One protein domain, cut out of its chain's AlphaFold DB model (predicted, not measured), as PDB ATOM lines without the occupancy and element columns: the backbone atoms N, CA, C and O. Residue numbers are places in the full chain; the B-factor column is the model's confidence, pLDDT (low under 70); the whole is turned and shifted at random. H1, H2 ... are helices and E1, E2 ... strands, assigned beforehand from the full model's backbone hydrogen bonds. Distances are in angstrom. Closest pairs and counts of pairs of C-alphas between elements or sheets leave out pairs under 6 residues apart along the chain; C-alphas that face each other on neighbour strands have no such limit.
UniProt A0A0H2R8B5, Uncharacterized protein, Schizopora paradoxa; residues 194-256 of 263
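What this domain is: This is residues 194 to 256 of the 263 residues of an uncharacterized protein of Schizopora paradoxa (UniProt A0A0H2R8B5). A long, narrow hairpin of two strands, E1 and E2, has beside its base a pair of helices, H1 and H2, that pack on each other and cross at a steep tilt. H2 starts right after E2, with its residues 239 to 245 near both strands, while residues 208 to 213, of which 208 to 211 belong to H1, stick out at the far end from the hairpin's tip. The 63 printed residues hold, in chain order, H1, E1, E2 and H2, with E1 and E2 as an antiparallel sheet; the class is mixed, helices and strands. The whole is only just loose, close to compact, with a radius of gyration of the C-alphas of 12.8 A, and only just flat, spanning 42 by 28 by 14 A.

How they stand to each other: E1, residues 220 to 227, and E2, residues 230 to 237, form a hairpin, antiparallel at 160 degrees between their directions. N 223 and O 234 are within hydrogen-bond range at 2.8 A, as are N 232 and O 225 at 2.8 A. H2, residues 239 to 253, comes closest to E1 at the C-alphas of Ala 241 and Leu 221, 5.7 A apart. H1, residues 196 to 211, touches H2; their closest C-alphas, those of Ala 199 and Cys 245, are 4.9 A apart. The two helices run opposite ways at a steep tilt of 43 degrees. H1 and E2 are apart. In H1 and H2 every O i to N i+4 pair is within hydrogen-bond range.

Where its parts are: E1 is 21.9 A long and E2 22.9 A. H1 begins at C-alpha 196 (105.490, 57.151, 320.250) and is 22.6 A long. H2 is 21.3 A long and ends at C-alpha 253 (109.310, 60.361, 311.046).

The domain as a whole: The two C-alphas farthest apart, those of Arg 213 and Ser 228, are 41.7 A apart. The printed part has no cut and no long link. The pLDDT is under 70 at residues 226 to 231 and 255 to 256.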
ATOM      1  N   ILE A 194     105.164  50.392 323.198       83.62
ATOM      2  CA  ILE A 194     105.432  51.425 322.187       83.62
ATOM      3  C   ILE A 194     105.201  52.792 322.826       83.62
ATOM      4  O   ILE A 194     104.146  53.041 323.405       83.62
ATOM      5  N   TYR A 195     106.182  53.690 322.705       86.94
ATOM      6  CA  TYR A 195     106.158  54.984 323.394       86.94
ATOM      7  C   TYR A 195     105.766  56.172 322.504       86.94
ATOM      8  O   TYR A 195     105.588  57.258 323.039       86.94
ATOM      9  N   CYS A 196     105.646  56.017 321.178       87.44
ATOM     10  CA  CYS A 196     105.490  57.151 320.250       87.44
ATOM     11  C   CYS A 196     104.284  58.046 320.579       87.44
ATOM     12  O   CYS A 196     104.447  59.255 320.741       87.44
ATOM     13  N   ALA A 197     103.100  57.458 320.748       88.06
ATOM     14  CA  ALA A 197     101.895  58.195 321.119       88.06
ATOM     15  C   ALA A 197     102.023  58.868 322.497       88.06
ATOM     16  O   ALA A 197     101.727  60.053 322.641       88.06
ATOM     17  N   ALA A 198     102.565  58.158 323.493       91.50
ATOM     18  CA  ALA A 198     102.806  58.718 324.821       91.50
ATOM     19  C   ALA A 198     103.816  59.875 324.799       91.50
ATOM     20  O   ALA A 198     103.610  60.884 325.467       91.50
ATOM     21  N   ALA A 199     104.887  59.768 324.012       93.50
ATOM     22  CA  ALA A 199     105.870  60.829 323.836       93.50
ATOM     23  C   ALA A 199     105.276  62.046 323.119       93.50
ATOM     24  O   ALA A 199     105.589  63.176 323.491       93.50
ATOM     25  N   CYS A 200     104.400  61.832 322.131       93.44
ATOM     26  CA  CYS A 200     103.643  62.899 321.480       93.44
ATOM     27  C   CYS A 200     102.775  63.654 322.497       93.44
ATOM     28  O   CYS A 200     102.918  64.869 322.648       93.44
ATOM     29  N   TRP A 201     101.967  62.924 323.271       94.56
ATOM     30  CA  TRP A 201     101.105  63.499 324.305       94.56
ATOM     31  C   TRP A 201     101.910  64.231 325.398       94.56
ATOM     32  O   TRP A 201     101.599  65.376 325.728       94.56
ATOM     33  N   ILE A 202     103.007  63.646 325.905       95.25
ATOM     34  CA  ILE A 202     103.892  64.308 326.885       95.25
ATOM     35  C   ILE A 202     104.502  65.580 326.292       95.25
ATOM     36  O   ILE A 202     104.533  66.609 326.966       95.25
ATOM     37  N   GLN A 203     105.001  65.532 325.052       94.62
ATOM     38  CA  GLN A 203     105.584  66.700 324.391       94.62
ATOM     39  C   GLN A 203     104.564  67.839 324.293       94.62
ATOM     40  O   GLN A 203     104.906  68.990 324.577       94.62
ATOM     41  N   GLU A 204     103.323  67.534 323.910       93.94
ATOM     42  CA  GLU A 204     102.241  68.514 323.857       93.94
ATOM     43  C   GLU A 204     101.930  69.087 325.246       93.94
ATOM     44  O   GLU A 204     101.918  70.310 325.416       93.94
ATOM     45  N   TYR A 205     101.756  68.228 326.256       94.69
ATOM     46  CA  TYR A 205     101.524  68.643 327.638       94.69
ATOM     47  C   TYR A 205     102.632  69.585 328.141       94.69
ATOM     48  O   TYR A 205     102.351  70.670 328.654       94.69
ATOM     49  N   LEU A 206     103.899  69.210 327.939       94.12
ATOM     50  CA  LEU A 206     105.069  69.986 328.353       94.12
ATOM     51  C   LEU A 206     105.128  71.351 327.649       94.12
ATOM     52  O   LEU A 206     105.360  72.373 328.304       94.12
ATOM     53  N   ARG A 207     104.851  71.407 326.340       93.00
ATOM     54  CA  ARG A 207     104.749  72.678 325.600       93.00
ATOM     55  C   ARG A 207     103.646  73.569 326.169       93.00
ATOM     56  O   ARG A 207     103.909  74.723 326.496       93.00
ATOM     57  N   ARG A 208     102.450  73.019 326.400       93.19
ATOM     58  CA  ARG A 208     101.326  73.762 326.994       93.19
ATOM     59  C   ARG A 208     101.642  74.270 328.403       93.19
ATOM     60  O   ARG A 208     101.277  75.396 328.740       93.19
ATOM     61  N   ALA A 209     102.338  73.480 329.223       92.69
ATOM     62  CA  ALA A 209     102.772  73.897 330.558       92.69
ATOM     63  C   ALA A 209     103.760  75.072 330.495       92.69
ATOM     64  O   ALA A 209     103.655  76.018 331.283       92.69
ATOM     65  N   ARG A 210     104.680  75.052 329.521       90.38
ATOM     66  CA  ARG A 210     105.610  76.153 329.251       90.38
ATOM     67  C   ARG A 210     104.884  77.420 328.799       90.38
ATOM     68  O   ARG A 210     105.150  78.486 329.354       90.38
ATOM     69  N   ASP A 211     103.942  77.304 327.869       92.00
ATOM     70  CA  ASP A 211     103.161  78.440 327.357       92.00
ATOM     71  C   ASP A 211     102.333  79.110 328.462       92.00
ATOM     72  O   ASP A 211     102.206  80.335 328.512       92.00
ATOM     73  N   ARG A 212     101.841  78.316 329.420       91.00
ATOM     74  CA  ARG A 212     101.126  78.793 330.615       91.00
ATOM     75  C   ARG A 212     102.037  79.383 331.696       91.00
ATOM     76  O   ARG A 212     101.531  79.849 332.710       91.00
ATOM     77  N   ARG A 213     103.362  79.391 331.494       88.06
ATOM     78  CA  ARG A 213     104.384  79.774 332.492       88.06
ATOM     79  C   ARG A 213     104.330  78.940 333.778       88.06
ATOM     80  O   ARG A 213     104.855  79.360 334.805       88.06
ATOM     81  N   SER A 214     103.753  77.748 333.695       86.50
ATOM     82  CA  SER A 214     103.625  76.800 334.802       86.50
ATOM     83  C   SER A 214     104.588  75.625 334.638       86.50
ATOM     84  O   SER A 214     104.301  74.500 335.038       86.50
ATOM     85  N   TRP A 215     105.729  75.871 333.994       84.81
ATOM     86  CA  TRP A 215     106.742  74.856 333.758       84.81
ATOM     87  C   TRP A 215     107.347  74.370 335.075       84.81
ATOM     88  O   TRP A 215     107.939  75.150 335.825       84.81
ATOM     89  N   ASN A 216     107.248  73.069 335.325       85.06
ATOM     90  CA  ASN A 216     107.905  72.429 336.452       85.06
ATOM     91  C   ASN A 216     109.297  71.949 336.019       85.06
ATOM     92  O   ASN A 216     109.435  70.900 335.393       85.06
ATOM     93  N   SER A 217     110.352  72.691 336.372       85.94
ATOM     94  CA  SER A 217     111.736  72.283 336.073       85.94
ATOM     95  C   SER A 217     112.137  70.964 336.739       85.94
ATOM     96  O   SER A 217     113.106  70.336 336.320       85.94
ATOM     97  N   SER A 218     111.401  70.553 337.773       91.44
ATOM     98  CA  SER A 218     111.588  69.290 338.483       91.44
ATOM     99  C   SER A 218     110.756  68.144 337.901       91.44
ATOM    100  O   SER A 218     110.826  67.040 338.437       91.44
ATOM    101  N   PHE A 219     110.020  68.375 336.804       96.19
ATOM    102  CA  PHE A 219     109.288  67.330 336.095       96.19
ATOM    103  C   PHE A 219     110.211  66.158 335.750       96.19
ATOM    104  O   PHE A 219     111.306  66.352 335.214       96.19
ATOM    105  N   LYS A 220     109.757  64.938 336.027       97.56
ATOM    106  CA  LYS A 220     110.511  63.709 335.782       97.56
ATOM    107  C   LYS A 220     109.747  62.770 334.855       97.56
ATOM    108  O   LYS A 220     108.683  62.270 335.207       97.56
ATOM    109  N   LEU A 221     110.332  62.464 333.705       96.94
ATOM    110  CA  LEU A 221     109.882  61.389 332.829       96.94
ATOM    111  C   LEU A 221     110.666  60.113 333.143       96.94
ATOM    112  O   LEU A 221     111.893  60.109 333.069       96.94
ATOM    113  N   ILE A 222     109.961  59.042 333.489       96.38
ATOM    114  CA  ILE A 222     110.522  57.722 333.781       96.38
ATOM    115  C   ILE A 222     110.066  56.764 332.685       96.38
ATOM    116  O   ILE A 222     108.880  56.687 332.383       96.38
ATOM    117  N   ILE A 223     110.999  56.026 332.096       94.06
ATOM    118  CA  ILE A 223     110.730  55.039 331.050       94.06
ATOM    119  C   ILE A 223     111.113  53.670 331.601       94.06
ATOM    120  O   ILE A 223     112.298  53.390 331.772       94.06
ATOM    121  N   GLY A 224     110.122  52.831 331.883       87.44
ATOM    122  CA  GLY A 224     110.319  51.422 332.188       87.44
ATOM    123  C   GLY A 224     110.465  50.644 330.890       87.44
ATOM    124  O   GLY A 224     109.534  50.604 330.089       87.44
ATOM    125  N   ARG A 225     111.640  50.055 330.655       72.19
ATOM    126  CA  ARG A 225     111.895  49.147 329.532       72.19
ATOM    127  C   ARG A 225     112.036  47.737 330.063       72.19
ATOM    128  O   ARG A 225     112.903  47.485 330.893       72.19
ATOM    129  N   LYS A 226     111.239  46.804 329.560       66.88
ATOM    130  CA  LYS A 226     111.442  45.384 329.840       66.88
ATOM    131  C   LYS A 226     112.433  44.816 328.822       66.88
ATOM    132  O   LYS A 226     112.183  44.920 327.629       66.88
ATOM    133  N   ASN A 227     113.542  44.249 329.284       62.53
ATOM    134  CA  ASN A 227     114.479  43.478 328.466       62.53
ATOM    135  C   ASN A 227     114.641  42.057 329.034       62.53
ATOM    136  O   ASN A 227     114.119  41.740 330.107       62.53
ATOM    137  N   SER A 228     115.369  41.198 328.320       57.97
ATOM    138  CA  SER A 228     115.666  39.815 328.725       57.97
ATOM    139  C   SER A 228     116.360  39.687 330.093       57.97
ATOM    140  O   SER A 228     116.281  38.634 330.724       57.97
ATOM    141  N   MET A 229     116.979  40.759 330.604       58.69
ATOM    142  CA  MET A 229     117.680  40.793 331.896       58.69
ATOM    143  C   MET A 229     116.903  41.482 333.033       58.69
ATOM    144  O   MET A 229     117.394  41.522 334.162       58.69
ATOM    145  N   GLY A 230     115.702  42.015 332.779       65.56
ATOM    146  CA  GLY A 230     114.877  42.694 333.782       65.56
ATOM    147  C   GLY A 230     114.243  43.995 333.287       65.56
ATOM    148  O   GLY A 230     113.975  44.170 332.103       65.56
ATOM    149  N   ILE A 231     113.948  44.908 334.217       66.50
ATOM    150  CA  ILE A 231     113.417  46.238 333.893       66.50
ATOM    151  C   ILE A 231     114.577  47.238 333.915       66.50
ATOM    152  O   ILE A 231     115.150  47.504 334.971       66.50
ATOM    153  N   LEU A 232     114.932  47.784 332.753       73.75
ATOM    154  CA  LEU A 232     115.835  48.922 332.635       73.75
ATOM    155  C   LEU A 232     115.017  50.212 332.744       73.75
ATOM    156  O   LEU A 232     114.194  50.509 331.878       73.75
ATOM    157  N   GLU A 233     115.261  50.996 333.789       82.38
ATOM    158  CA  GLU A 233     114.610  52.292 333.973       82.38
ATOM    159  C   GLU A 233     115.493  53.433 333.454       82.38
ATOM    160  O   GLU A 233     116.605  53.662 333.936       82.38
ATOM    161  N   GLY A 234     114.988  54.176 332.468       88.88
ATOM    162  CA  GLY A 234     115.534  55.468 332.057       88.88
ATOM    163  C   GLY A 234     114.821  56.611 332.778       88.88
ATOM    164  O   GLY A 234     113.619  56.538 333.016       88.88
ATOM    165  N   SER A 235     115.534  57.689 333.112       94.25
ATOM    166  CA  SER A 235     114.939  58.876 333.738       94.25
ATOM    167  C   SER A 235     115.452  60.161 333.098       94.25
ATOM    168  O   SER A 235     116.660  60.379 333.012       94.25
ATOM    169  N   TYR A 236     114.532  61.058 332.753       95.56
ATOM    170  CA  TYR A 236     114.796  62.345 332.117       95.56
ATOM    171  C   TYR A 236     114.154  63.465 332.942       95.56
ATOM    172  O   TYR A 236     112.990  63.369 333.322       95.56
ATOM    173  N   LEU A 237     114.918  64.512 333.260       95.56
ATOM    174  CA  LEU A 237     114.481  65.618 334.121       95.56
ATOM    175  C   LEU A 237     114.304  66.910 333.319       95.56
ATOM    176  O   LEU A 237     115.187  67.271 332.537       95.56
ATOM    177  N   GLY A 238     113.200  67.615 333.563       91.31
ATOM    178  CA  GLY A 238     112.890  68.916 332.978       91.31
ATOM    179  C   GLY A 238     112.983  68.899 331.452       91.31
ATOM    180  O   GLY A 238     112.357  68.075 330.790       91.31
ATOM    181  N   GLU A 239     113.806  69.788 330.892       92.56
ATOM    182  CA  GLU A 239     114.001  69.929 329.438       92.56
ATOM    183  C   GLU A 239     114.493  68.637 328.768       92.56
ATOM    184  O   GLU A 239     114.097  68.341 327.643       92.56
ATOM    185  N   LYS A 240     115.252  67.790 329.479       94.94
ATOM    186  CA  LYS A 240     115.705  66.501 328.929       94.94
ATOM    187  C   LYS A 240     114.546  65.560 328.603       94.94
ATOM    188  O   LYS A 240     114.686  64.699 327.741       94.94
ATOM    189  N   ALA A 241     113.412  65.685 329.299       95.00
ATOM    190  CA  ALA A 241     112.219  64.911 328.969       95.00
ATOM    191  C   ALA A 241     111.618  65.366 327.631       95.00
ATOM    192  O   ALA A 241     111.183  64.535 326.835       95.00
ATOM    193  N   LEU A 242     111.635  66.676 327.360       93.19
ATOM    194  CA  LEU A 242     111.158  67.249 326.104       93.19
ATOM    195  C   LEU A 242     112.092  66.910 324.932       93.19
ATOM    196  O   LEU A 242     111.611  66.572 323.847       93.19
ATOM    197  N   GLU A 243     113.406  66.962 325.158       94.81
ATOM    198  CA  GLU A 243     114.430  66.498 324.212       94.81
ATOM    199  C   GLU A 243     114.197  65.028 323.862       94.81
ATOM    200  O   GLU A 243     114.021  64.702 322.692       94.81
ATOM    201  N   TRP A 244     114.050  64.163 324.872       95.25
ATOM    202  CA  TRP A 244     113.776  62.743 324.658       95.25
ATOM    203  C   TRP A 244     112.516  62.499 323.818       95.25
ATOM    204  O   TRP A 244     112.548  61.698 322.883       95.25
ATOM    205  N   CYS A 245     111.418  63.209 324.110       94.94
ATOM    206  CA  CYS A 245     110.194  63.083 323.315       94.94
ATOM    207  C   CYS A 245     110.430  63.517 321.861       94.94
ATOM    208  O   CYS A 245     109.958  62.865 320.935       94.94
ATOM    209  N   SER A 246     111.173  64.605 321.649       94.69
ATOM    210  CA  SER A 246     111.468  65.135 320.313       94.69
ATOM    211  C   SER A 246     112.348  64.184 319.504       94.69
ATOM    212  O   SER A 246     112.038  63.901 318.348       94.69
ATOM    213  N   ASP A 247     113.394  63.641 320.125       94.06
ATOM    214  CA  ASP A 247     114.306  62.681 319.508       94.06
ATOM    215  C   ASP A 247     113.578  61.397 319.106       94.06
ATOM    216  O   ASP A 247     113.780  60.894 318.001       94.06
ATOM    217  N   LEU A 248     112.701  60.878 319.975       91.31
ATOM    218  CA  LEU A 248     111.904  59.692 319.669       91.31
ATOM    219  C   LEU A 248     110.971  59.932 318.472       91.31
ATOM    220  O   LEU A 248     110.908  59.105 317.564       91.31
ATOM    221  N   LEU A 249     110.270  61.068 318.447       91.56
ATOM    222  CA  LEU A 249     109.328  61.397 317.372       91.56
ATOM    223  C   LEU A 249     110.031  61.668 316.034       91.56
ATOM    224  O   LEU A 249     109.482  61.336 314.987       91.56
ATOM    225  N   ASN A 250     111.233  62.247 316.049       90.75
ATOM    226  CA  ASN A 250     112.020  62.458 314.831       90.75
ATOM    227  C   ASN A 250     112.489  61.126 314.234       90.75
ATOM    228  O   ASN A 250     112.297  60.899 313.044       90.75
ATOM    229  N   LYS A 251     112.982  60.201 315.070       87.88
ATOM    230  CA  LYS A 251     113.337  58.840 314.627       87.88
ATOM    231  C   LYS A 251     112.166  58.120 313.956       87.88
ATOM    232  O   LYS A 251     112.370  57.410 312.978       87.88
ATOM    233  N   TYR A 252     110.948  58.333 314.457       79.12
ATOM    234  CA  TYR A 252     109.739  57.750 313.875       79.12
ATOM    235  C   TYR A 252     109.381  58.357 312.506       79.12
ATOM    236  O   TYR A 252     108.953  57.645 311.604       79.12
ATOM    237  N   LYS A 253     109.581  59.670 312.322       79.25
ATOM    238  CA  LYS A 253     109.310  60.361 311.046       79.25
ATOM    239  C   LYS A 253     110.293  59.996 309.939       79.25
ATOM    240  O   LYS A 253     109.891  59.951 308.781       79.25
ATOM    241  N   ASP A 254     111.542  59.714 310.294       76.62
ATOM    242  CA  ASP A 254     112.603  59.390 309.336       76.62
ATOM    243  C   ASP A 254     112.551  57.928 308.842       76.62
ATOM    244  O   ASP A 254     113.484  57.458 308.194       76.62
ATOM    245  N   GLY A 255     111.463  57.201 309.127       59.59
ATOM    246  CA  GLY A 255     111.292  55.810 308.707       59.59
ATOM    247  C   GLY A 255     112.209  54.843 309.452       59.59
ATOM    248  O   GLY A 255     112.539  53.791 308.911       59.59
ATOM    249  N   GLY A 256     112.643  55.199 310.668       51.69
ATOM    250  CA  GLY A 256     113.387  54.284 311.521       51.69
ATOM    251  C   GLY A 256     112.574  53.010 311.724       51.69
ATOM    252  O   GLY A 256     111.501  53.055 312.327       51.69
TER     253      GLY A 256